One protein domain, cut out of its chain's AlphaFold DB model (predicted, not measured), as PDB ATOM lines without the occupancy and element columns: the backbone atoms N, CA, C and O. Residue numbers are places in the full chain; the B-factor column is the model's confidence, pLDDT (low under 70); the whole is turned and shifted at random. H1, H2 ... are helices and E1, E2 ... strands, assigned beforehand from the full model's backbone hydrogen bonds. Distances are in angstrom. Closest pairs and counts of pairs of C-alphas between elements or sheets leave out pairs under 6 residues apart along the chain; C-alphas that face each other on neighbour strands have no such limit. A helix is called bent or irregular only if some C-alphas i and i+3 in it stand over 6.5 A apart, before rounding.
ATOM      1  N   ASP A  23      12.093  55.179 -57.272       61.59
ATOM      2  CA  ASP A  23      12.544  55.807 -56.031       61.59
ATOM      3  C   ASP A  23      11.369  56.386 -55.243       61.59
ATOM      4  O   ASP A  23      11.353  56.374 -54.015       61.59
ATOM      5  N   GLU A  24      10.349  56.858 -55.952       63.75
ATOM      6  CA  GLU A  24       9.106  57.307 -55.353       63.75
ATOM      7  C   GLU A  24       8.148  56.150 -55.032       63.75
ATOM      8  O   GLU A  24       7.389  56.232 -54.068       63.75
ATOM      9  N   ALA A  25       8.163  55.064 -55.805       61.50
ATOM     10  CA  ALA A  25       7.347  53.874 -55.567       61.50
ATOM     11  C   ALA A  25       7.725  53.178 -54.256       61.50
ATOM     12  O   ALA A  25       6.850  52.757 -53.500       61.50
ATOM     13  N   SER A  26       9.030  53.040 -54.005       60.62
ATOM     14  CA  SER A  26       9.573  52.397 -52.809       60.62
ATOM     15  C   SER A  26       9.340  53.235 -51.554       60.62
ATOM     16  O   SER A  26       9.099  52.673 -50.489       60.62
ATOM     17  N   VAL A  27       9.360  54.566 -51.677       61.66
ATOM     18  CA  VAL A  27       9.159  55.501 -50.565       61.66
ATOM     19  C   VAL A  27       7.691  55.613 -50.163       61.66
ATOM     20  O   VAL A  27       7.398  55.540 -48.971       61.66
ATOM     21  N   ASP A  28       6.781  55.761 -51.126       62.09
ATOM     22  CA  ASP A  28       5.375  56.090 -50.859       62.09
ATOM     23  C   ASP A  28       4.524  54.902 -50.399       62.09
ATOM     24  O   ASP A  28       3.523  55.099 -49.713       62.09
ATOM     25  N   ALA A  29       4.911  53.675 -50.754       70.00
ATOM     26  CA  ALA A  29       4.203  52.471 -50.323       70.00
ATOM     27  C   ALA A  29       4.568  52.030 -48.894       70.00
ATOM     28  O   ALA A  29       3.983  51.072 -48.386       70.00
ATOM     29  N   ARG A  30       5.535  52.699 -48.244       77.88
ATOM     30  CA  ARG A  30       5.949  52.353 -46.880       77.88
ATOM     31  C   ARG A  30       4.854  52.659 -45.870       77.88
ATOM     32  O   ARG A  30       4.247  53.730 -45.890       77.88
ATOM     33  N   THR A  31       4.646  51.728 -44.947       81.38
ATOM     34  CA  THR A  31       3.808  51.979 -43.770       81.38
ATOM     35  C   THR A  31       4.558  52.849 -42.760       81.38
ATOM     36  O   THR A  31       5.784  52.968 -42.806       81.38
ATOM     37  N   GLU A  32       3.841  53.450 -41.811       82.69
ATOM     38  CA  GLU A  32       4.479  54.216 -40.730       82.69
ATOM     39  C   GLU A  32       5.434  53.342 -39.903       82.69
ATOM     40  O   GLU A  32       6.555  53.759 -39.610       82.69
ATOM     41  N   ASP A  33       5.044  52.098 -39.609       84.81
ATOM     42  CA  ASP A  33       5.909  51.093 -38.974       84.81
ATOM     43  C   ASP A  33       7.200  50.884 -39.759       84.81
ATOM     44  O   ASP A  33       8.290  50.820 -39.187       84.81
ATOM     45  N   GLU A  34       7.087  50.813 -41.084       88.31
ATOM     46  CA  GLU A  34       8.238  50.580 -41.928       88.31
ATOM     47  C   GLU A  34       9.217  51.749 -41.936       88.31
ATOM     48  O   GLU A  34      10.429  51.519 -41.903       88.31
ATOM     49  N   VAL A  35       8.701  52.981 -41.951       87.44
ATOM     50  CA  VAL A  35       9.513  54.200 -41.857       87.44
ATOM     51  C   VAL A  35      10.201  54.281 -40.496       87.44
ATOM     52  O   VAL A  35      11.401  54.545 -40.445       87.44
ATOM     53  N   ARG A  36       9.484  53.992 -39.401       89.19
ATOM     54  CA  ARG A  36      10.060  53.969 -38.045       89.19
ATOM     55  C   ARG A  36      11.182  52.941 -37.921       89.19
ATOM     56  O   ARG A  36      12.242  53.261 -37.391       89.19
ATOM     57  N   LEU A  37      10.976  51.735 -38.446       91.56
ATOM     58  CA  LEU A  37      12.000  50.693 -38.429       91.56
ATOM     59  C   LEU A  37      13.185  51.033 -39.349       91.56
ATOM     60  O   LEU A  37      14.326  50.824 -38.951       91.56
ATOM     61  N   ASP A  38      12.950  51.600 -40.538       91.75
ATOM     62  CA  ASP A  38      14.030  52.065 -41.427       91.75
ATOM     63  C   ASP A  38      14.882  53.153 -40.743       91.75
ATOM     64  O   ASP A  38      16.109  53.103 -40.818       91.75
ATOM     65  N   ALA A  39      14.252  54.103 -40.042       90.56
ATOM     66  CA  ALA A  39      14.953  55.123 -39.261       90.56
ATOM     67  C   ALA A  39      15.773  54.491 -38.123       90.56
ATOM     68  O   ALA A  39      16.970  54.747 -38.007       90.56
ATOM     69  N   TRP A  40      15.167  53.581 -37.353       92.88
ATOM     70  CA  TRP A  40      15.846  52.870 -36.266       92.88
ATOM     71  C   TRP A  40      17.082  52.088 -36.743       92.88
ATOM     72  O   TRP A  40      18.119  52.097 -36.069       92.88
ATOM     73  N   LEU A  41      16.983  51.433 -37.907       93.75
ATOM     74  CA  LEU A  41      18.082  50.701 -38.542       93.75
ATOM     75  C   LEU A  41      19.174  51.650 -39.057       93.75
ATOM     76  O   LEU A  41      20.360  51.390 -38.853       93.75
ATOM     77  N   SER A  42      18.781  52.754 -39.697       92.50
ATOM     78  CA  SER A  42      19.685  53.790 -40.217       92.50
ATOM     79  C   SER A  42      20.522  54.444 -39.114       92.50
ATOM     80  O   SER A  42      21.696  54.760 -39.316       92.50
ATOM     81  N   ASP A  43      19.970  54.602 -37.913       92.44
ATOM     82  CA  ASP A  43      20.714  55.137 -36.767       92.44
ATOM     83  C   ASP A  43      21.833  54.192 -36.299       92.44
ATOM     84  O   ASP A  43      22.853  54.646 -35.779       92.44
ATOM     85  N   ARG A  44      21.681  52.882 -36.525       94.69
ATOM     86  CA  ARG A  44      22.560  51.827 -35.990       94.69
ATOM     87  C   ARG A  44      23.488  51.185 -37.015       94.69
ATOM     88  O   ARG A  44      24.368  50.423 -36.630       94.69
ATOM     89  N   SER A  45      23.315  51.470 -38.304       94.88
ATOM     90  CA  SER A  45      24.103  50.859 -39.376       94.88
ATOM     91  C   SER A  45      24.421  51.862 -40.480       94.88
ATOM     92  O   SER A  45      23.538  52.310 -41.210       94.88
ATOM     93  N   GLU A  46      25.708  52.182 -40.637       94.62
ATOM     94  CA  GLU A  46      26.192  53.075 -41.698       94.62
ATOM     95  C   GLU A  46      25.890  52.547 -43.116       94.62
ATOM     96  O   GLU A  46      25.443  53.331 -43.953       94.62
ATOM     97  N   PRO A  47      26.045  51.244 -43.430       94.81
ATOM     98  CA  PRO A  47      25.599  50.713 -44.718       94.81
ATOM     99  C   PRO A  47      24.103  50.934 -44.993       94.81
ATOM    100  O   PRO A  47      23.745  51.317 -46.106       94.81
ATOM    101  N   ILE A  48      23.229  50.763 -43.990       93.88
ATOM    102  CA  ILE A  48      21.786  51.031 -44.141       93.88
ATOM    103  C   ILE A  48      21.531  52.526 -44.350       93.88
ATOM    104  O   ILE A  48      20.744  52.891 -45.223       93.88
ATOM    105  N   ARG A  49      22.224  53.394 -43.606       92.06
ATOM    106  CA  ARG A  49      22.144  54.850 -43.775       92.06
ATOM    107  C   ARG A  49      22.529  55.283 -45.190       92.06
ATOM    108  O   ARG A  49      21.799  56.054 -45.807       92.06
ATOM    109  N   ARG A  50      23.627  54.748 -45.738       91.94
ATOM    110  CA  ARG A  50      24.050  55.007 -47.128       91.94
ATOM    111  C   ARG A  50      23.055  54.470 -48.150       91.94
ATOM    112  O   ARG A  50      22.773  55.158 -49.125       91.94
ATOM    113  N   LEU A  51      22.524  53.265 -47.928       90.31
ATOM    114  CA  LEU A  51      21.532  52.641 -48.807       90.31
ATOM    115  C   LEU A  51      20.245  53.472 -48.893       90.31
ATOM    116  O   LEU A  51      19.717  53.697 -49.978       90.31
ATOM    117  N   LEU A  52      19.734  53.914 -47.746       84.62
ATOM    118  CA  LEU A  52      18.499  54.688 -47.659       84.62
ATOM    119  C   LEU A  52      18.697  56.147 -48.092       84.62
ATOM    120  O   LEU A  52      17.774  56.769 -48.629       84.62
ATOM    121  N   GLY A  53      19.896  56.692 -47.877       78.50
ATOM    122  CA  GLY A  53      20.214  58.091 -48.136       78.50
ATOM    123  C   GLY A  53      19.282  59.052 -47.376       78.50
ATOM    124  O   GLY A  53      18.615  58.656 -46.422       78.50
ATOM    125  N   PRO A  54      19.145  60.316 -47.817       64.31
ATOM    126  CA  PRO A  54      18.238  61.296 -47.201       64.31
ATOM    127  C   PRO A  54      16.737  60.989 -47.417       64.31
ATOM    128  O   PRO A  54      15.870  61.788 -47.061       64.31
ATOM    129  N   LYS A  55      16.389  59.848 -48.034       58.44
ATOM    130  CA  LYS A  55      15.004  59.459 -48.367       58.44
ATOM    131  C   LYS A  55      14.236  58.873 -47.166       58.44
ATOM    132  O   LYS A  55      13.025  58.665 -47.258       58.44
ATOM    133  N   THR A  56      14.900  58.600 -46.042       56.53
ATOM    134  CA  THR A  56      14.284  58.152 -44.774       56.53
ATOM    135  C   THR A  56      13.571  59.257 -44.007       56.53
ATOM    136  O   THR A  56      12.619  58.964 -43.293       56.53
ATOM    137  N   GLU A  57      13.978  60.516 -44.176       51.72
ATOM    138  CA  GLU A  57      13.470  61.641 -43.375       51.72
ATOM    139  C   GLU A  57      12.170  62.253 -43.918       51.72
ATOM    140  O   GLU A  57      11.499  63.034 -43.239       51.72
ATOM    141  N   ASN A 110       3.372  47.293 -55.140       87.88
ATOM    142  CA  ASN A 110       3.002  48.558 -54.501       87.88
ATOM    143  C   ASN A 110       1.696  49.123 -55.082       87.88
ATOM    144  O   ASN A 110       0.892  49.698 -54.355       87.88
ATOM    145  N   GLY A 111       1.441  48.911 -56.373       87.31
ATOM    146  CA  GLY A 111       0.218  49.334 -57.039       87.31
ATOM    147  C   GLY A 111      -1.050  48.615 -56.565       87.31
ATOM    148  O   GLY A 111      -2.133  49.175 -56.721       87.31
ATOM    149  N   PHE A 112      -0.956  47.433 -55.948       88.00
ATOM    150  CA  PHE A 112      -2.097  46.792 -55.275       88.00
ATOM    151  C   PHE A 112      -2.439  47.431 -53.927       88.00
ATOM    152  O   PHE A 112      -3.541  47.239 -53.423       88.00
ATOM    153  N   LEU A 113      -1.503  48.188 -53.353       84.62
ATOM    154  CA  LEU A 113      -1.647  48.850 -52.058       84.62
ATOM    155  C   LEU A 113      -2.061  50.316 -52.187       84.62
ATOM    156  O   LEU A 113      -2.216  50.983 -51.168       84.62
ATOM    157  N   LEU A 114      -2.201  50.829 -53.412       81.44
ATOM    158  CA  LEU A 114      -2.659  52.190 -53.676       81.44
ATOM    159  C   LEU A 114      -4.192  52.254 -53.762       81.44
ATOM    160  O   LEU A 114      -4.807  51.317 -54.279       81.44
ATOM    161  N   PRO A 115      -4.800  53.387 -53.361       77.19
ATOM    162  CA  PRO A 115      -6.220  53.647 -53.572       77.19
ATOM    163  C   PRO A 115      -6.642  53.473 -55.025       77.19
ATOM    164  O   PRO A 115      -5.912  53.815 -55.961       77.19
ATOM    165  N   CYS A 116      -7.848  52.951 -55.229       76.38
ATOM    166  CA  CYS A 116      -8.370  52.758 -56.570       76.38
ATOM    167  C   CYS A 116      -8.713  54.110 -57.216       76.38
ATOM    168  O   CYS A 116      -9.391  54.938 -56.609       76.38
ATOM    169  N   ALA A 117      -8.272  54.347 -58.457       70.38
ATOM    170  CA  ALA A 117      -8.537  55.620 -59.137       70.38
ATOM    171  C   ALA A 117     -10.051  55.867 -59.299       70.38
ATOM    172  O   ALA A 117     -10.748  55.060 -59.927       70.38
ATOM    173  N   GLY A 118     -10.546  56.982 -58.756       64.94
ATOM    174  CA  GLY A 118     -11.968  57.348 -58.763       64.94
ATOM    175  C   GLY A 118     -12.791  56.821 -57.578       64.94
ATOM    176  O   GLY A 118     -14.012  56.910 -57.637       64.94
ATOM    177  N   SER A 127      -7.361  47.751 -48.450       58.03
ATOM    178  CA  SER A 127      -7.673  46.403 -47.961       58.03
ATOM    179  C   SER A 127      -8.737  45.703 -48.813       58.03
ATOM    180  O   SER A 127      -8.809  44.475 -48.817       58.03
ATOM    181  N   LEU A 128      -9.539  46.454 -49.577       74.38
ATOM    182  CA  LEU A 128     -10.666  45.919 -50.332       74.38
ATOM    183  C   LEU A 128     -10.207  45.085 -51.533       74.38
ATOM    184  O   LEU A 128     -10.837  44.071 -51.829       74.38
ATOM    185  N   PHE A 129      -9.082  45.428 -52.179       86.62
ATOM    186  CA  PHE A 129      -8.528  44.582 -53.245       86.62
ATOM    187  C   PHE A 129      -8.021  43.242 -52.705       86.62
ATOM    188  O   PHE A 129      -8.367  42.195 -53.252       86.62
ATOM    189  N   LEU A 130      -7.255  43.259 -51.611       88.06
ATOM    190  CA  LEU A 130      -6.746  42.040 -50.969       88.06
ATOM    191  C   LEU A 130      -7.864  41.214 -50.305       88.06
ATOM    192  O   LEU A 130      -7.675  40.042 -50.003       88.06
ATOM    193  N   ALA A 131      -9.048  41.799 -50.117       86.00
ATOM    194  CA  ALA A 131     -10.267  41.109 -49.696       86.00
ATOM    195  C   ALA A 131     -11.235  40.805 -50.863       86.00
ATOM    196  O   ALA A 131     -12.366  40.368 -50.632       86.00
ATOM    197  N   SER A 132     -10.838  41.065 -52.114       87.25
ATOM    198  CA  SER A 132     -11.693  40.885 -53.293       87.25
ATOM    199  C   SER A 132     -11.741  39.430 -53.761       87.25
ATOM    200  O   SER A 132     -10.830  38.639 -53.512       87.25
ATOM    201  N   SER A 133     -12.770  39.082 -54.540       88.56
ATOM    202  CA  SER A 133     -12.850  37.775 -55.203       88.56
ATOM    203  C   SER A 133     -11.685  37.536 -56.167       88.56
ATOM    204  O   SER A 133     -11.217  36.409 -56.276       88.56
ATOM    205  N   THR A 134     -11.171  38.588 -56.814       89.75
ATOM    206  CA  THR A 134      -9.987  38.504 -57.685       89.75
ATOM    207  C   THR A 134      -8.766  38.010 -56.913       89.75
ATOM    208  O   THR A 134      -7.996  37.208 -57.435       89.75
ATOM    209  N   TRP A 135      -8.601  38.468 -55.672       91.94
ATOM    210  CA  TRP A 135      -7.506  38.040 -54.810       91.94
ATOM    211  C   TRP A 135      -7.739  36.645 -54.223       91.94
ATOM    212  O   TRP A 135      -6.827  35.822 -54.241       91.94
ATOM    213  N   LEU A 136      -8.952  36.381 -53.725       91.19
ATOM    214  CA  LEU A 136      -9.246  35.224 -52.876       91.19
ATOM    215  C   LEU A 136      -9.691  33.969 -53.635       91.19
ATOM    216  O   LEU A 136      -9.418  32.863 -53.168       91.19
ATOM    217  N   CYS A 161      -6.833  34.615 -46.327       80.94
ATOM    218  CA  CYS A 161      -5.946  33.710 -47.048       80.94
ATOM    219  C   CYS A 161      -6.506  33.350 -48.437       80.94
ATOM    220  O   CYS A 161      -7.591  32.773 -48.523       80.94
ATOM    221  N   PRO A 162      -5.772  33.629 -49.525       89.00
ATOM    222  CA  PRO A 162      -6.200  33.279 -50.873       89.00
ATOM    223  C   PRO A 162      -6.315  31.759 -51.069       89.00
ATOM    224  O   PRO A 162      -5.465  30.995 -50.606       89.00
ATOM    225  N   LEU A 163      -7.356  31.308 -51.780       90.56
ATOM    226  CA  LEU A 163      -7.542  29.891 -52.104       90.56
ATOM    227  C   LEU A 163      -6.512  29.418 -53.143       90.56
ATOM    228  O   LEU A 163      -6.056  30.226 -53.960       90.56
ATOM    229  N   PRO A 164      -6.172  28.115 -53.176       91.12
ATOM    230  CA  PRO A 164      -5.294  27.564 -54.200       91.12
ATOM    231  C   PRO A 164      -5.753  27.933 -55.615       91.12
ATOM    232  O   PRO A 164      -6.938  27.847 -55.926       91.12
ATOM    233  N   ASN A 165      -4.809  28.314 -56.475       89.75
ATOM    234  CA  ASN A 165      -5.059  28.772 -57.847       89.75
ATOM    235  C   ASN A 165      -5.844  30.091 -57.958       89.75
ATOM    236  O   ASN A 165      -6.340  30.401 -59.036       89.75
ATOM    237  N   SER A 166      -5.962  30.885 -56.896       93.88
ATOM    238  CA  SER A 166      -6.361  32.296 -57.009       93.88
ATOM    239  C   SER A 166      -5.176  33.175 -57.426       93.88
ATOM    240  O   SER A 166      -4.021  32.736 -57.431       93.88
ATOM    241  N   PHE A 167      -5.430  34.443 -57.763       94.56
ATOM    242  CA  PHE A 167      -4.335  35.379 -58.028       94.56
ATOM    243  C   PHE A 167      -3.501  35.664 -56.769       94.56
ATOM    244  O   PHE A 167      -2.272  35.698 -56.858       94.56
ATOM    245  N   GLY A 168      -4.131  35.799 -55.596       94.62
ATOM    246  CA  GLY A 168      -3.411  36.015 -54.339       94.62
ATOM    247  C   GLY A 168      -2.466  34.861 -54.002       94.62
ATOM    248  O   GLY A 168      -1.342  35.087 -53.563       94.62
ATOM    249  N   ASP A 169      -2.868  33.625 -54.301       94.50
ATOM    250  CA  ASP A 169      -2.031  32.434 -54.133       94.50
ATOM    251  C   ASP A 169      -0.824  32.425 -55.090       94.50
ATOM    252  O   ASP A 169       0.290  32.064 -54.703       94.50
ATOM    253  N   GLN A 170      -0.992  32.908 -56.325       95.81
ATOM    254  CA  GLN A 170       0.137  33.091 -57.246       95.81
ATOM    255  C   GLN A 170       1.123  34.150 -56.747       95.81
ATOM    256  O   GLN A 170       2.331  33.928 -56.812       95.81
ATOM    257  N   VAL A 171       0.627  35.285 -56.237       96.38
ATOM    258  CA  VAL A 171       1.477  36.329 -55.645       96.38
ATOM    259  C   VAL A 171       2.198  35.791 -54.411       96.38
ATOM    260  O   VAL A 171       3.405  35.992 -54.272       96.38
ATOM    261  N   TYR A 172       1.502  35.048 -53.550       94.50
ATOM    262  CA  TYR A 172       2.096  34.396 -52.388       94.50
ATOM    263  C   TYR A 172       3.264  33.488 -52.772       94.50
ATOM    264  O   TYR A 172       4.359  33.625 -52.233       94.50
ATOM    265  N   ARG A 173       3.072  32.606 -53.755       95.25
ATOM    266  CA  ARG A 173       4.106  31.664 -54.209       95.25
ATOM    267  C   ARG A 173       5.142  32.280 -55.146       95.25
ATOM    268  O   ARG A 173       5.994  31.565 -55.667       95.25
ATOM    269  N   PHE A 174       5.098  33.590 -55.373       97.12
ATOM    270  CA  PHE A 174       6.018  34.253 -56.290       97.12
ATOM    271  C   PHE A 174       7.424  34.451 -55.702       97.12
ATOM    272  O   PHE A 174       8.383  34.544 -56.472       97.12
ATOM    273  N   TYR A 175       7.572  34.476 -54.370       96.44
ATOM    274  CA  TYR A 175       8.830  34.821 -53.693       96.44
ATOM    275  C   TYR A 175      10.079  34.038 -54.144       96.44
ATOM    276  O   TYR A 175      11.141  34.667 -54.197       96.44
ATOM    277  N   PRO A 176      10.036  32.740 -54.529       97.56
ATOM    278  CA  PRO A 176      11.243  32.030 -54.954       97.56
ATOM    279  C   PRO A 176      11.871  32.660 -56.205       97.56
ATOM    280  O   PRO A 176      13.095  32.698 -56.337       97.56
ATOM    281  N   ASN A 177      11.046  33.235 -57.092       97.38
ATOM    282  CA  ASN A 177      11.518  33.964 -58.272       97.38
ATOM    283  C   ASN A 177      12.329  35.207 -57.898       97.38
ATOM    284  O   ASN A 177      13.204  35.603 -58.666       97.38
ATOM    285  N   LEU A 178      12.037  35.815 -56.745       98.00
ATOM    286  CA  LEU A 178      12.736  36.985 -56.220       98.00
ATOM    287  C   LEU A 178      14.000  36.579 -55.459       98.00
ATOM    288  O   LEU A 178      15.071  37.103 -55.751       98.00
ATOM    289  N   ILE A 179      13.914  35.586 -54.568       98.00
ATOM    290  CA  ILE A 179      15.079  35.062 -53.833       98.00
ATOM    291  C   ILE A 179      16.185  34.619 -54.797       98.00
ATOM    292  O   ILE A 179      17.346  34.979 -54.617       98.00
ATOM    293  N   LYS A 180      15.838  33.935 -55.895       97.25
ATOM    294  CA  LYS A 180      16.814  33.518 -56.914       97.25
ATOM    295  C   LYS A 180      17.612  34.692 -57.505       97.25
ATOM    296  O   LYS A 180      18.761  34.499 -57.891       97.25
ATOM    297  N   ARG A 181      17.047  35.904 -57.563       97.50
ATOM    298  CA  ARG A 181      17.724  37.098 -58.110       97.50
ATOM    299  C   ARG A 181      18.702  37.748 -57.138       97.50
ATOM    300  O   ARG A 181      19.519  38.548 -57.577       97.50
ATOM    301  N   LEU A 182      18.699  37.376 -55.860       98.00
ATOM    302  CA  LEU A 182      19.779  37.769 -54.949       98.00
ATOM    303  C   LEU A 182      21.125  37.131 -55.345       98.00
ATOM    304  O   LEU A 182      22.176  37.613 -54.938       98.00
ATOM    305  N   ASN A 183      21.101  36.098 -56.197       97.06
ATOM    306  CA  ASN A 183      22.279  35.478 -56.812       97.06
ATOM    307  C   ASN A 183      22.592  36.021 -58.222       97.06
ATOM    308  O   ASN A 183      23.337  35.388 -58.969       97.06
ATOM    309  N   ASP A 184      21.996  37.145 -58.640       98.06
ATOM    310  CA  ASP A 184      22.327  37.744 -59.937       98.06
ATOM    311  C   ASP A 184      23.789  38.217 -59.967       98.06
ATOM    312  O   ASP A 184      24.318  38.702 -58.972       98.06
ATOM    313  N   ALA A 185      24.437  38.129 -61.130       95.88
ATOM    314  CA  ALA A 185      25.817  38.583 -61.309       95.88
ATOM    315  C   ALA A 185      25.972  40.115 -61.221       95.88
ATOM    316  O   ALA A 185      27.092  40.621 -61.285       95.88
ATOM    317  N   LYS A 186      24.861  40.859 -61.166       96.88
ATOM    318  CA  LYS A 186      24.831  42.324 -61.167       96.88
ATOM    319  C   LYS A 186      24.243  42.857 -59.873       96.88
ATOM    320  O   LYS A 186      23.064  42.648 -59.591       96.88
ATOM    321  N   ASP A 187      25.043  43.627 -59.147       96.62
ATOM    322  CA  ASP A 187      24.687  44.216 -57.850       96.62
ATOM    323  C   ASP A 187      23.427  45.068 -57.922       96.62
ATOM    324  O   ASP A 187      22.563  44.967 -57.058       96.62
ATOM    325  N   GLU A 188      23.251  45.822 -59.008       93.75
ATOM    326  CA  GLU A 188      22.036  46.605 -59.232       93.75
ATOM    327  C   GLU A 188      20.769  45.739 -59.225       93.75
ATOM    328  O   GLU A 188      19.753  46.142 -58.666       93.75
ATOM    329  N   ILE A 189      20.808  44.537 -59.812       96.06
ATOM    330  CA  ILE A 189      19.662  43.619 -59.804       96.06
ATOM    331  C   ILE A 189      19.459  43.049 -58.397       96.06
ATOM    332  O   ILE A 189      18.320  42.993 -57.930       96.06
ATOM    333  N   ARG A 190      20.549  42.685 -57.705       97.81
ATOM    334  CA  ARG A 190      20.513  42.193 -56.316       97.81
ATOM    335  C   ARG A 190      19.891  43.226 -55.369       97.81
ATOM    336  O   ARG A 190      19.051  42.877 -54.546       97.81
ATOM    337  N   LEU A 191      20.221  44.504 -55.538       95.12
ATOM    338  CA  LEU A 191      19.626  45.611 -54.789       95.12
ATOM    339  C   LEU A 191      18.159  45.824 -55.178       95.12
ATOM    340  O   LEU A 191      17.297  45.861 -54.304       95.12
ATOM    341  N   LEU A 192      17.830  45.887 -56.472       93.06
ATOM    342  CA  LEU A 192      16.449  46.106 -56.914       93.06
ATOM    343  C   LEU A 192      15.494  44.999 -56.461       93.06
ATOM    344  O   LEU A 192      14.345  45.286 -56.121       93.06
ATOM    345  N   VAL A 193      15.945  43.742 -56.417       96.88
ATOM    346  CA  VAL A 193      15.077  42.661 -55.949       96.88
ATOM    347  C   VAL A 193      14.760  42.758 -54.457       96.88
ATOM    348  O   VAL A 193      13.668  42.360 -54.059       96.88
ATOM    349  N   THR A 194      15.621  43.353 -53.624       96.75
ATOM    350  CA  THR A 194      15.265  43.607 -52.213       96.75
ATOM    351  C   THR A 194      14.105  44.591 -52.062       96.75
ATOM    352  O   THR A 194      13.263  44.410 -51.184       96.75
ATOM    353  N   GLU A 195      13.965  45.563 -52.967       92.75
ATOM    354  CA  GLU A 195      12.791  46.445 -52.995       92.75
ATOM    355  C   GLU A 195      11.536  45.702 -53.470       92.75
ATOM    356  O   GLU A 195      10.455  45.882 -52.902       92.75
ATOM    357  N   SER A 196      11.678  44.781 -54.432       94.94
ATOM    358  CA  SER A 196      10.591  43.872 -54.825       94.94
ATOM    359  C   SER A 196      10.153  42.954 -53.679       94.94
ATOM    360  O   SER A 196       8.959  42.716 -53.513       94.94
ATOM    361  N   LEU A 197      11.097  42.454 -52.875       97.56
ATOM    362  CA  LEU A 197      10.835  41.616 -51.699       97.56
ATOM    363  C   LEU A 197      10.116  42.403 -50.595       97.56
ATOM    364  O   LEU A 197       9.154  41.895 -50.021       97.56
ATOM    365  N   ASN A 198      10.515  43.653 -50.339       95.00
ATOM    366  CA  ASN A 198       9.793  44.542 -49.421       95.00
ATOM    367  C   ASN A 198       8.358  44.804 -49.907       95.00
ATOM    368  O   ASN A 198       7.411  44.678 -49.134       95.00
ATOM    369  N   ALA A 199       8.176  45.118 -51.194       93.44
ATOM    370  CA  ALA A 199       6.849  45.319 -51.777       93.44
ATOM    371  C   ALA A 199       5.981  44.050 -51.691       93.44
ATOM    372  O   ALA A 199       4.810  44.124 -51.324       93.44
ATOM    373  N   TRP A 200       6.569  42.881 -51.960       96.31
ATOM    374  CA  TRP A 200       5.905  41.589 -51.800       96.31
ATOM    375  C   TRP A 200       5.445  41.375 -50.356       96.31
ATOM    376  O   TRP A 200       4.265  41.102 -50.142       96.31
ATOM    377  N   LEU A 201       6.332  41.572 -49.370       95.00
ATOM    378  CA  LEU A 201       6.010  41.419 -47.947       95.00
ATOM    379  C   LEU A 201       4.829  42.292 -47.526       95.00
ATOM    380  O   LEU A 201       3.962  41.807 -46.807       95.00
ATOM    381  N   ARG A 202       4.740  43.542 -47.995       91.06
ATOM    382  CA  ARG A 202       3.584  44.406 -47.697       91.06
ATOM    383  C   ARG A 202       2.272  43.820 -48.202       91.06
ATOM    384  O   ARG A 202       1.279  43.848 -47.481       91.06
ATOM    385  N   VAL A 203       2.279  43.291 -49.426       91.81
ATOM    386  CA  VAL A 203       1.097  42.693 -50.059       91.81
ATOM    387  C   VAL A 203       0.674  41.414 -49.342       91.81
ATOM    388  O   VAL A 203      -0.515  41.208 -49.117       91.81
ATOM    389  N   VAL A 204       1.627  40.560 -48.961       92.81
ATOM    390  CA  VAL A 204       1.309  39.258 -48.361       92.81
ATOM    391  C   VAL A 204       1.169  39.294 -46.838       92.81
ATOM    392  O   VAL A 204       0.553  38.401 -46.268       92.81
ATOM    393  N   ARG A 205       1.686  40.308 -46.138       91.38
ATOM    394  CA  ARG A 205       1.623  40.373 -44.667       91.38
ATOM    395  C   ARG A 205       0.204  40.187 -44.103       91.38
ATOM    396  O   ARG A 205       0.094  39.405 -43.163       91.38
ATOM    397  N   PRO A 206      -0.867  40.804 -44.646       88.38
ATOM    398  CA  PRO A 206      -2.220  40.650 -44.103       88.38
ATOM    399  C   PRO A 206      -2.746  39.206 -44.053       88.38
ATOM    400  O   PRO A 206      -3.588  38.899 -43.217       88.38
ATOM    401  N   MET A 207      -2.256  38.316 -44.922       87.19
ATOM    402  CA  MET A 207      -2.620  36.889 -44.901       87.19
ATOM    403  C   MET A 207      -1.651  36.037 -44.068       87.19
ATOM    404  O   MET A 207      -1.998  34.939 -43.654       87.19
ATOM    405  N   LEU A 208      -0.434  36.527 -43.803       90.38
ATOM    406  CA  LEU A 208       0.570  35.800 -43.021       90.38
ATOM    407  C   LEU A 208       0.348  35.901 -41.513       90.38
ATOM    408  O   LEU A 208       0.869  35.074 -40.766       90.38
ATOM    409  N   VAL A 209      -0.370  36.924 -41.058       88.88
ATOM    410  CA  VAL A 209      -0.514  37.230 -39.636       88.88
ATOM    411  C   VAL A 209      -1.896  36.868 -39.106       88.88
ATOM    412  O   VAL A 209      -2.888  36.919 -39.828       88.88
ATOM    413  N   CYS A 210      -1.963  36.523 -37.826       82.81
ATOM    414  CA  CYS A 210      -3.200  36.478 -37.064       82.81
ATOM    415  C   CYS A 210      -3.134  37.470 -35.901       82.81
ATOM    416  O   CYS A 210      -2.064  37.723 -35.332       82.81
ATOM    417  N   ASP A 211      -4.291  38.022 -35.544       70.06
ATOM    418  CA  ASP A 211      -4.422  38.831 -34.342       70.06
ATOM    419  C   ASP A 211      -4.397  37.901 -33.134       70.06
ATOM    420  O   ASP A 211      -5.344  37.168 -32.852       70.06
ATOM    421  N   GLN A 212      -3.276  37.912 -32.421       58.28
ATOM    422  CA  GLN A 212      -3.184  37.322 -31.098       58.28
ATOM    423  C   GLN A 212      -3.258  38.466 -30.096       58.28
ATOM    424  O   GLN A 212      -2.243  39.078 -29.766       58.28
ATOM    425  N   SER A 213      -4.463  38.784 -29.626       51.72
ATOM    426  CA  SER A 213      -4.591  39.567 -28.402       51.72
ATOM    427  C   SER A 213      -4.565  38.592 -27.228       51.72
ATOM    428  O   SER A 213      -5.471  37.765 -27.121       51.72
ATOM    429  N   ARG A 221      -0.916  42.915 -31.345       66.69
ATOM    430  CA  ARG A 221       0.272  42.644 -32.158       66.69
ATOM    431  C   ARG A 221      -0.010  41.478 -33.092       66.69
ATOM    432  O   ARG A 221      -0.176  40.343 -32.656       66.69
ATOM    433  N   ALA A 222      -0.012  41.775 -34.384       80.44
ATOM    434  CA  ALA A 222      -0.064  40.777 -35.437       80.44
ATOM    435  C   ALA A 222       1.139  39.819 -35.317       80.44
ATOM    436  O   ALA A 222       2.293  40.255 -35.351       80.44
ATOM    437  N   ARG A 223       0.878  38.517 -35.166       89.50
ATOM    438  CA  ARG A 223       1.902  37.460 -35.089       89.50
ATOM    439  C   ARG A 223       1.788  36.538 -36.292       89.50
ATOM    440  O   ARG A 223       0.703  36.371 -36.837       89.50
ATOM    441  N   LEU A 224       2.898  35.926 -36.695       92.31
ATOM    442  CA  LEU A 224       2.925  34.923 -37.753       92.31
ATOM    443  C   LEU A 224       1.930  33.806 -37.428       92.31
ATOM    444  O   LEU A 224       2.038  33.145 -36.393       92.31
ATOM    445  N   ASN A 225       0.987  33.578 -38.334       90.69
ATOM    446  CA  ASN A 225       0.087  32.445 -38.250       90.69
ATOM    447  C   ASN A 225       0.906  31.153 -38.449       90.69
ATOM    448  O   ASN A 225       1.572  31.015 -39.484       90.69
ATOM    449  N   PRO A 226       0.855  30.188 -37.506       90.69
ATOM    450  CA  PRO A 226       1.663  28.976 -37.564       90.69
ATOM    451  C   PRO A 226       1.545  28.184 -38.871       90.69
ATOM    452  O   PRO A 226       2.530  27.569 -39.277       90.69
ATOM    453  N   VAL A 227       0.398  28.250 -39.562       90.25
ATOM    454  CA  VAL A 227       0.169  27.596 -40.867       90.25
ATOM    455  C   VAL A 227       1.177  28.048 -41.930       90.25
ATOM    456  O   VAL A 227       1.541  27.267 -42.805       90.25
ATOM    457  N   HIS A 228       1.683  29.280 -41.836       92.25
ATOM    458  CA  HIS A 228       2.656  29.828 -42.782       92.25
ATOM    459  C   HIS A 228       4.116  29.654 -42.338       92.25
ATOM    460  O   HIS A 228       5.016  30.025 -43.093       92.25
ATOM    461  N   SER A 229       4.380  29.058 -41.166       93.25
ATOM    462  CA  SER A 229       5.734  28.952 -40.592       93.25
ATOM    463  C   SER A 229       6.742  28.311 -41.535       93.25
ATOM    464  O   SER A 229       7.819  28.861 -41.717       93.25
ATOM    465  N   ALA A 230       6.385  27.194 -42.176       95.19
ATOM    466  CA  ALA A 230       7.301  26.470 -43.057       95.19
ATOM    467  C   ALA A 230       7.729  27.307 -44.275       95.19
ATOM    468  O   ALA A 230       8.893  27.303 -44.656       95.19
ATOM    469  N   ILE A 231       6.795  28.062 -44.860       94.06
ATOM    470  CA  ILE A 231       7.075  28.902 -46.032       94.06
ATOM    471  C   ILE A 231       7.888  30.137 -45.634       94.06
ATOM    472  O   ILE A 231       8.789  30.545 -46.360       94.06
ATOM    473  N   ILE A 232       7.615  30.719 -44.464       96.31
ATOM    474  CA  ILE A 232       8.418  31.833 -43.953       96.31
ATOM    475  C   ILE A 232       9.817  31.375 -43.532       96.31
ATOM    476  O   ILE A 232      10.781  32.103 -43.747       96.31
ATOM    477  N   GLU A 233       9.960  30.165 -42.997       97.25
ATOM    478  CA  GLU A 233      11.261  29.563 -42.704       97.25
ATOM    479  C   GLU A 233      12.068  29.321 -43.986       97.25
ATOM    480  O   GLU A 233      13.236  29.699 -44.042       97.25
ATOM    481  N   ASP A 234      11.449  28.782 -45.040       97.69
ATOM    482  CA  ASP A 234      12.077  28.654 -46.363       97.69
ATOM    483  C   ASP A 234      12.511  30.018 -46.927       97.69
ATOM    484  O   ASP A 234      13.659  30.188 -47.341       97.69
ATOM    485  N   PHE A 235      11.641  31.031 -46.848       97.75
ATOM    486  CA  PHE A 235      11.963  32.398 -47.262       97.75
ATOM    487  C   PHE A 235      13.171  32.971 -46.509       97.75
ATOM    488  O   PHE A 235      14.104  33.486 -47.128       97.75
ATOM    489  N   LEU A 236      13.179  32.855 -45.177       97.69
ATOM    490  CA  LEU A 236      14.273  33.316 -44.318       97.69
ATOM    491  C   LEU A 236      15.581  32.583 -44.635       97.69
ATOM    492  O   LEU A 236      16.624  33.227 -44.739       97.69
ATOM    493  N   ASN A 237      15.530  31.267 -44.854       97.00
ATOM    494  CA  ASN A 237      16.691  30.470 -45.256       97.00
ATOM    495  C   ASN A 237      17.219  30.860 -46.644       97.00
ATOM    496  O   ASN A 237      18.425  30.799 -46.868       97.00
ATOM    497  N   GLY A 238      16.348  31.305 -47.553       97.44
ATOM    498  CA  GLY A 238      16.739  31.865 -48.846       97.44
ATOM    499  C   GLY A 238      17.418  33.236 -48.747       97.44
ATOM    500  O   GLY A 238      18.336  33.519 -49.511       97.44
ATOM    501  N   LEU A 239      17.007  34.084 -47.799       97.06
ATOM    502  CA  LEU A 239      17.627  35.396 -47.550       97.06
ATOM    503  C   LEU A 239      18.970  35.286 -46.822       97.06
ATOM    504  O   LEU A 239      19.886  36.066 -47.080       97.06
ATOM    505  N   LEU A 240      19.074  34.337 -45.893       96.69
ATOM    506  CA  LEU A 240      20.146  34.260 -44.906       96.69
ATOM    507  C   LEU A 240      21.575  34.268 -45.486       96.69
ATOM    508  O   LEU A 240      22.412  34.978 -44.922       96.69
ATOM    509  N   PRO A 241      21.899  33.555 -46.587       96.12
ATOM    510  CA  PRO A 241      23.238  33.598 -47.176       96.12
ATOM    511  C   PRO A 241      23.653  35.006 -47.616       96.12
ATOM    512  O   PRO A 241      24.827  35.353 -47.549       96.12
ATOM    513  N   HIS A 242      22.689  35.837 -48.013       97.31
ATOM    514  CA  HIS A 242      22.933  37.187 -48.514       97.31
ATOM    515  C   HIS A 242      23.114  38.227 -47.397       97.31
ATOM    516  O   HIS A 242      23.554  39.342 -47.668       97.31
ATOM    517  N   LEU A 243      22.857  37.867 -46.132       96.31
ATOM    518  CA  LEU A 243      23.336  38.653 -44.987       96.31
ATOM    519  C   LEU A 243      24.856  38.556 -44.809       96.31
ATOM    520  O   LEU A 243      25.423  39.384 -44.107       96.31
ATOM    521  N   ASP A 244      25.509  37.591 -45.461       95.12
ATOM    522  CA  ASP A 244      26.964  37.432 -45.472       95.12
ATOM    523  C   ASP A 244      27.573  37.765 -46.844       95.12
ATOM    524  O   ASP A 244      28.634  37.251 -47.195       95.12
ATOM    525  N   ASP A 245      26.909  38.600 -47.651       96.50
ATOM    526  CA  ASP A 245      27.450  39.062 -48.934       96.50
ATOM    527  C   ASP A 245      28.786  39.814 -48.760       96.50
ATOM    528  O   ASP A 245      29.091  40.354 -47.693       96.50
ATOM    529  N   LEU A 246      29.603  39.840 -49.818       93.75
ATOM    530  CA  LEU A 246      30.846  40.618 -49.827       93.75
ATOM    531  C   LEU A 246      30.566  42.122 -49.915       93.75
ATOM    532  O   LEU A 246      31.357  42.917 -49.411       93.75
ATOM    533  N   ASP A 247      29.453  42.495 -50.549       95.75
ATOM    534  CA  ASP A 247      29.010  43.876 -50.663       95.75
ATOM    535  C   ASP A 247      28.150  44.276 -49.454       95.75
ATOM    536  O   ASP A 247      27.145  43.639 -49.119       95.75
ATOM    537  N   ASP A 248      28.541  45.352 -48.776       95.50
ATOM    538  CA  ASP A 248      27.870  45.796 -47.561       95.50
ATOM    539  C   ASP A 248      26.512  46.469 -47.808       95.50
ATOM    540  O   ASP A 248      25.648  46.394 -46.930       95.50
ATOM    541  N   GLN A 249      26.282  47.057 -48.986       95.25
ATOM    542  CA  GLN A 249      24.985  47.609 -49.367       95.25
ATOM    543  C   GLN A 249      23.973  46.495 -49.617       95.25
ATOM    544  O   GLN A 249      22.811  46.630 -49.234       95.25
ATOM    545  N   ILE A 250      24.400  45.376 -50.196       97.31
ATOM    546  CA  ILE A 250      23.525  44.216 -50.403       97.31
ATOM    547  C   ILE A 250      23.165  43.572 -49.075       97.31
ATOM    548  O   ILE A 250      21.980  43.343 -48.823       97.31
ATOM    549  N   ARG A 251      24.141  43.376 -48.180       97.50
ATOM    550  CA  ARG A 251      23.847  42.921 -46.814       97.50
ATOM    551  C   ARG A 251      22.865  43.851 -46.107       97.50
ATOM    552  O   ARG A 251      21.905  43.378 -45.504       97.50
ATOM    553  N   ALA A 252      23.058  45.167 -46.226       97.00
ATOM    554  CA  ALA A 252      22.158  46.171 -45.663       97.00
ATOM    555  C   ALA A 252      20.736  46.072 -46.236       97.00
ATOM    556  O   ALA A 252      19.754  46.148 -45.495       97.00
ATOM    557  N   ALA A 253      20.613  45.877 -47.547       96.81
ATOM    558  CA  ALA A 253      19.332  45.774 -48.230       96.81
ATOM    559  C   ALA A 253      18.580  44.491 -47.840       96.81
ATOM    560  O   ALA A 253      17.383  44.533 -47.552       96.81
ATOM    561  N   VAL A 254      19.291  43.367 -47.727       98.06
ATOM    562  CA  VAL A 254      18.743  42.094 -47.235       98.06
ATOM    563  C   VAL A 254      18.358  42.195 -45.759       98.06
ATOM    564  O   VAL A 254      17.280  41.737 -45.380       98.06
ATOM    565  N   ALA A 255      19.173  42.856 -44.931       97.75
ATOM    566  CA  ALA A 255      18.857  43.093 -43.525       97.75
ATOM    567  C   ALA A 255      17.559  43.890 -43.357       97.75
ATOM    568  O   ALA A 255      16.760  43.565 -42.485       97.75
ATOM    569  N   ARG A 256      17.280  44.871 -44.227       96.00
ATOM    570  CA  ARG A 256      15.990  45.581 -44.214       96.00
ATOM    571  C   ARG A 256      14.807  44.643 -44.457       96.00
ATOM    572  O   ARG A 256      13.839  44.717 -43.707       96.00
ATOM    573  N   VAL A 257      14.894  43.743 -45.442       97.62
ATOM    574  CA  VAL A 257      13.847  42.732 -45.706       97.62
ATOM    575  C   VAL A 257      13.673  41.812 -44.492       97.62
ATOM    576  O   VAL A 257      12.552  41.582 -44.039       97.62
ATOM    577  N   PHE A 258      14.779  41.333 -43.918       97.69
ATOM    578  CA  PHE A 258      14.773  40.455 -42.747       97.69
ATOM    579  C   PHE A 258      14.144  41.140 -41.523       97.69
ATOM    580  O   PHE A 258      13.314  40.551 -40.834       97.69
ATOM    581  N   ALA A 259      14.458  42.418 -41.291       96.62
ATOM    582  CA  ALA A 259      13.899  43.202 -40.193       96.62
ATOM    583  C   ALA A 259      12.368  43.324 -40.276       96.62
ATOM    584  O   ALA A 259      11.705  43.329 -39.241       96.62
ATOM    585  N   ARG A 260      11.784  43.364 -41.486       95.06
ATOM    586  CA  ARG A 260      10.317  43.349 -41.657       95.06
ATOM    587  C   ARG A 260       9.689  42.064 -41.129       95.06
ATOM    588  O   ARG A 260       8.608  42.119 -40.553       95.06
ATOM    589  N   LEU A 261      10.357  40.926 -41.310       95.75
ATOM    590  CA  LEU A 261       9.898  39.639 -40.789       95.75
ATOM    591  C   LEU A 261      10.036  39.570 -39.272       95.75
ATOM    592  O   LEU A 261       9.136  39.041 -38.625       95.75
ATOM    593  N   CYS A 262      11.093  40.154 -38.695       95.25
ATOM    594  CA  CYS A 262      11.260  40.201 -37.240       95.25
ATOM    595  C   CYS A 262      10.034  40.808 -36.538       95.25
ATOM    596  O   CYS A 262       9.634  40.294 -35.504       95.25
ATOM    597  N   GLN A 263       9.382  41.805 -37.146       91.88
ATOM    598  CA  GLN A 263       8.214  42.500 -36.578       91.88
ATOM    599  C   GLN A 263       6.961  41.627 -36.396       91.88
ATOM    600  O   GLN A 263       6.046  42.009 -35.668       91.88
ATOM    601  N   PHE A 264       6.853  40.488 -37.089       91.81
ATOM    602  CA  PHE A 264       5.696  39.591 -36.950       91.81
ATOM    603  C   PHE A 264       6.067  38.117 -36.752       91.81
ATOM    604  O   PHE A 264       5.234  37.335 -36.301       91.81
ATOM    605  N   ALA A 265       7.314  37.728 -37.010       94.50
ATOM    606  CA  ALA A 265       7.847  36.384 -36.810       94.50
ATOM    607  C   ALA A 265       9.119  36.365 -35.928       94.50
ATOM    608  O   ALA A 265      10.086  35.687 -36.292       94.50
ATOM    609  N   PRO A 266       9.165  37.074 -34.778       94.12
ATOM    610  CA  PRO A 266      10.409  37.278 -34.029       94.12
ATOM    611  C   PRO A 266      11.021  35.974 -33.509       94.12
ATOM    612  O   PRO A 266      12.230  35.807 -33.603       94.12
ATOM    613  N   GLU A 267      10.216  35.008 -33.059       93.69
ATOM    614  CA  GLU A 267      10.720  33.714 -32.565       93.69
ATOM    615  C   GLU A 267      11.425  32.898 -33.657       93.69
ATOM    616  O   GLU A 267      12.484  32.302 -33.443       93.69
ATOM    617  N   LEU A 268      10.845  32.875 -34.860       96.06
ATOM    618  CA  LEU A 268      11.426  32.177 -36.004       96.06
ATOM    619  C   LEU A 268      12.691  32.897 -36.488       96.06
ATOM    620  O   LEU A 268      13.722  32.256 -36.687       96.06
ATOM    621  N   CYS A 269      12.627  34.227 -36.611       97.19
ATOM    622  CA  CYS A 269      13.768  35.054 -36.996       97.19
ATOM    623  C   CYS A 269      14.922  34.905 -35.998       97.19
ATOM    624  O   CYS A 269      16.042  34.623 -36.408       97.19
ATOM    625  N   GLY A 270      14.649  35.019 -34.696       96.81
ATOM    626  CA  GLY A 270      15.641  34.886 -33.632       96.81
ATOM    627  C   GLY A 270      16.351  33.536 -33.668       96.81
ATOM    628  O   GLY A 270      17.580  33.485 -33.655       96.81
ATOM    629  N   ARG A 271      15.600  32.434 -33.815       96.69
ATOM    630  CA  ARG A 271      16.171  31.082 -33.937       96.69
ATOM    631  C   ARG A 271      17.123  30.961 -35.132       96.69
ATOM    632  O   ARG A 271      18.234  30.451 -34.979       96.69
ATOM    633  N   ILE A 272      16.696  31.428 -36.308       96.56
ATOM    634  CA  ILE A 272      17.490  31.365 -37.543       96.56
ATOM    635  C   ILE A 272      18.748  32.236 -37.418       96.56
ATOM    636  O   ILE A 272      19.849  31.764 -37.708       96.56
ATOM    637  N   LEU A 273      18.609  33.469 -36.923       97.00
ATOM    638  CA  LEU A 273      19.715  34.411 -36.739       97.00
ATOM    639  C   LEU A 273      20.746  33.890 -35.733       97.00
ATOM    640  O   LEU A 273      21.938  33.894 -36.034       97.00
ATOM    641  N   HIS A 274      20.321  33.358 -34.583       95.69
ATOM    642  CA  HIS A 274      21.236  32.740 -33.617       95.69
ATOM    643  C   HIS A 274      22.007  31.564 -34.222       95.69
ATOM    644  O   HIS A 274      23.220  31.461 -34.032       95.69
ATOM    645  N   GLY A 275      21.327  30.707 -34.988       94.12
ATOM    646  CA  GLY A 275      21.971  29.593 -35.678       94.12
ATOM    647  C   GLY A 275      22.951  30.040 -36.767       94.12
ATOM    648  O   GLY A 275      23.909  29.328 -37.066       94.12
ATOM    649  N   ALA A 276      22.726  31.189 -37.400       93.81
ATOM    650  CA  ALA A 276      23.568  31.711 -38.476       93.81
ATOM    651  C   ALA A 276      24.776  32.504 -37.974       93.81
ATOM    652  O   ALA A 276      25.853  32.406 -38.558       93.81
ATOM    653  N   ARG A 277      24.607  33.243 -36.874       92.69
ATOM    654  CA  ARG A 277      25.574  34.199 -36.323       92.69
ATOM    655  C   ARG A 277      27.002  33.657 -36.239       92.69
ATOM    656  O   ARG A 277      27.933  34.328 -36.654       92.69
ATOM    657  N   GLY A 278      27.183  32.440 -35.724       90.00
ATOM    658  CA  GLY A 278      28.513  31.830 -35.568       90.00
ATOM    659  C   GLY A 278      29.137  31.284 -36.859       90.00
ATOM    660  O   GLY A 278      30.270  30.817 -36.828       90.00
ATOM    661  N   ARG A 279      28.394  31.285 -37.972       91.75
ATOM    662  CA  ARG A 279      28.804  30.720 -39.269       91.75
ATOM    663  C   ARG A 279      29.050  31.784 -40.341       91.75
ATOM    664  O   ARG A 279      29.638  31.461 -41.367       91.75
ATOM    665  N   GLN A 280      28.585  33.012 -40.125       91.81
ATOM    666  CA  GLN A 280      28.795  34.126 -41.047       91.81
ATOM    667  C   GLN A 280      30.193  34.721 -40.873       91.81
ATOM    668  O   GLN A 280      30.738  34.743 -39.768       91.81
ATOM    669  N   ARG A 281      30.768  35.223 -41.966       90.94
ATOM    670  CA  ARG A 281      32.026  35.981 -41.945       90.94
ATOM    671  C   ARG A 281      31.831  37.343 -41.278       90.94
ATOM    672  O   ARG A 281      32.744  37.822 -40.612       90.94
ATOM    673  N   SER A 282      30.648  37.928 -41.444       88.12
ATOM    674  CA  SER A 282      30.258  39.239 -40.926       88.12
ATOM    675  C   SER A 282      28.941  39.146 -40.141       88.12
ATOM    676  O   SER A 282      27.861  39.256 -40.726       88.12
ATOM    677  N   PRO A 283      28.998  38.914 -38.815       93.06
ATOM    678  CA  PRO A 283      27.809  38.699 -37.992       93.06
ATOM    679  C   PRO A 283      27.079  39.996 -37.612       93.06
ATOM    680  O   PRO A 283      26.061  39.935 -36.922       93.06
ATOM    681  N   GLU A 284      27.562  41.169 -38.028       94.75
ATOM    682  CA  GLU A 284      27.078  42.469 -37.549       94.75
ATOM    683  C   GLU A 284      25.592  42.679 -37.858       94.75
ATOM    684  O   GLU A 284      24.850  43.217 -37.035       94.75
ATOM    685  N   PHE A 285      25.124  42.206 -39.019       96.06
ATOM    686  CA  PHE A 285      23.704  42.264 -39.354       96.06
ATOM    687  C   PHE A 285      22.871  41.234 -38.591       96.06
ATOM    688  O   PHE A 285      21.734  41.546 -38.246       96.06
ATOM    689  N   CYS A 286      23.415  40.061 -38.250       96.44
ATOM    690  CA  CYS A 286      22.727  39.159 -37.324       96.44
ATOM    691  C   CYS A 286      22.553  39.811 -35.951       96.44
ATOM    692  O   CYS A 286      21.459  39.775 -35.395       96.44
ATOM    693  N   ASP A 287      23.599  40.458 -35.435       96.00
ATOM    694  CA  ASP A 287      23.562  41.149 -34.144       96.00
ATOM    695  C   ASP A 287      22.575  42.321 -34.145       96.00
ATOM    696  O   ASP A 287      21.799  42.483 -33.200       96.00
ATOM    697  N   LEU A 288      22.543  43.106 -35.225       96.31
ATOM    698  CA  LEU A 288      21.567  44.182 -35.396       96.31
ATOM    699  C   LEU A 288      20.128  43.650 -35.469       96.31
ATOM    700  O   LEU A 288      19.230  44.210 -34.844       96.31
ATOM    701  N   LEU A 289      19.888  42.571 -36.216       96.94
ATOM    702  CA  LEU A 289      18.553  41.994 -36.383       96.94
ATOM    703  C   LEU A 289      18.047  41.308 -35.111       96.94
ATOM    704  O   LEU A 289      16.854  41.380 -34.819       96.94
ATOM    705  N   LEU A 290      18.932  40.703 -34.316       96.06
ATOM    706  CA  LEU A 290      18.582  40.166 -33.000       96.06
ATOM    707  C   LEU A 290      18.124  41.274 -32.041       96.06
ATOM    708  O   LEU A 290      17.194  41.062 -31.271       96.06
ATOM    709  N   GLN A 291      18.680  42.486 -32.141       95.06
ATOM    710  CA  GLN A 291      18.154  43.633 -31.388       95.06
ATOM    711  C   GLN A 291      16.739  44.025 -31.837       95.06
ATOM    712  O   GLN A 291      15.952  44.461 -31.002       95.06
ATOM    713  N   VAL A 292      16.386  43.862 -33.119       91.94
ATOM    714  CA  VAL A 292      15.002  44.069 -33.590       91.94
ATOM    715  C   VAL A 292      14.069  43.038 -32.958       91.94
ATOM    716  O   VAL A 292      13.009  43.409 -32.471       91.94
ATOM    717  N   VAL A 293      14.483  41.767 -32.913       89.19
ATOM    718  CA  VAL A 293      13.723  40.675 -32.277       89.19
ATOM    719  C   VAL A 293      13.504  40.929 -30.780       89.19
ATOM    720  O   VAL A 293      12.432  40.635 -30.267       89.19
ATOM    721  N   CYS A 294      14.504  41.472 -30.077       75.81
ATOM    722  CA  CYS A 294      14.437  41.716 -28.632       75.81
ATOM    723  C   CYS A 294      13.752  43.032 -28.229       75.81
ATOM    724  O   CYS A 294      13.359  43.166 -27.075       75.81
ATOM    725  N   ASN A 295      13.639  44.007 -29.137       62.78
ATOM    726  CA  ASN A 295      12.934  45.271 -28.883       62.78
ATOM    727  C   ASN A 295      11.411  45.154 -29.052       62.78
ATOM    728  O   ASN A 295      10.716  46.168 -28.951       62.78
ATOM    729  N   ASP A 296      10.909  43.945 -29.316       49.88
ATOM    730  CA  ASP A 296       9.489  43.649 -29.455       49.88
ATOM    731  C   ASP A 296       8.838  43.177 -28.150       49.88
ATOM    732  O   ASP A 296       9.114  42.059 -27.669       49.88
TER     733      ASP A 296
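Overview. This is residues 23 to 57, 110 to 118, 127 to 136, 161 to 213 and 221 to 296 of the 296 residues of the protein "HEAT repeat protein" of Fasciola hepatica (UniProt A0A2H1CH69). Four helices, H9 to H12, make an up-and-down bundle, each running against the one before it, and the long H8 packs alongside H10, with H7 packed on H8 and H9. The H2 and H3 hairpin also packs on H10, H2 meeting it at residues 256 to 260 alone, while short H4, H5 and H6 gather near one end of H8, where the small antiparallel sheet E1 - E2 follows. The printed part has 183 residues with twelve named helices and two named strands, in the order H1 to H8, E1, E2, H9 to H12, mostly helix. It is compact, with a radius of gyration of the C-alphas of 16.1 A and spans of 46 by 35 by 34 A.

Arrangement. H1, residues 23 to 28, is close but not clearly touching H8, residues 187 to 208; the closest C-alphas, Ser 26 and Glu 195, are 6.8 A apart. H2, residues 32 to 44, and H3, residues 46 to 56, form a hairpin at a steep tilt of 41 degrees, closest C-alphas Ser 42 and Arg 49, 4.5 A. H3 touches the hub H10, residues 248 to 262, closest C-alphas Ile 48 and Ala 252, 5.1 A. H4, residues 127 to 130, is close but not clearly touching H5, residues 133 to 136, closest C-alphas Phe 129 and Trp 135, 6.8 A. H5 touches H6, residues 167 to 172, closest C-alphas Trp 135 and Gly 168, 4.6 A. H7, residues 175 to 183, forms a hairpin with H8 at a shallow tilt of 22 degrees, closest C-alphas Leu 182 and Arg 190, 4.7 A. H8 touches H10, the same way at a shallow tilt of 3 degrees, closest C-alphas Asn 198 and Val 257, 5.8 A. E1, residues 209 to 212, and E2, residues 221 to 224, are antiparallel, with N 210 and O 223 within hydrogen-bond range at 2.8 A. H9, residues 226 to 244, forms a hairpin with H10, touching it with residues 236 to 244 alone, closest C-alphas Leu 243 and Arg 251, 4.7 A. H11, residues 266 to 277, and H12, residues 284 to 294, form a hairpin, closest C-alphas Pro 266 and Val 293, 5.1 A. Every O i to N i+4 pair is within hydrogen-bond range in H6, H11 and H12, against 1 of 2 in H1, 8 of 9 in H2, 4 of 7 in H3, 2 of 5 in H7 with 5 of 6 O i to N i+3 pairs, 14 of 18 in H8, 9 of 15 in H9 and 10 of 11 in H10; H4 and H5 are too short for one.

Along the chain. H1 begins at C-alpha 23 (12.544, 55.807, -56.031), and H12 ends at C-alpha 294 (14.437, 41.716, -28.632). From first to last C-alpha, H8 is 29.5 A with a kink of 38 degrees near residue 202, H9 27.8 A with one of 34 degrees near residue 234, and H10 20.3 A. H3, H8 and H9 are irregular: C-alphas 51 and 54 are 9.4 A apart, 203 and 206 7.1 A, 227 and 230 7.5 A.

Size, cuts and confidence. The two C-alphas farthest apart, Gly 118 and Gly 278, are 53.2 A apart. Cuts leave C-alpha gaps of 20.1 A from 57 to 110, 16.0 A from 118 to 127, 6.9 A from 136 to 161 and 6.9 A from 213 to 221. Of the links printed whole, none is long. Mean pLDDT of the printed part is 89.3, with 17 residues under 70, among them 23 to 28 and 54 to 57.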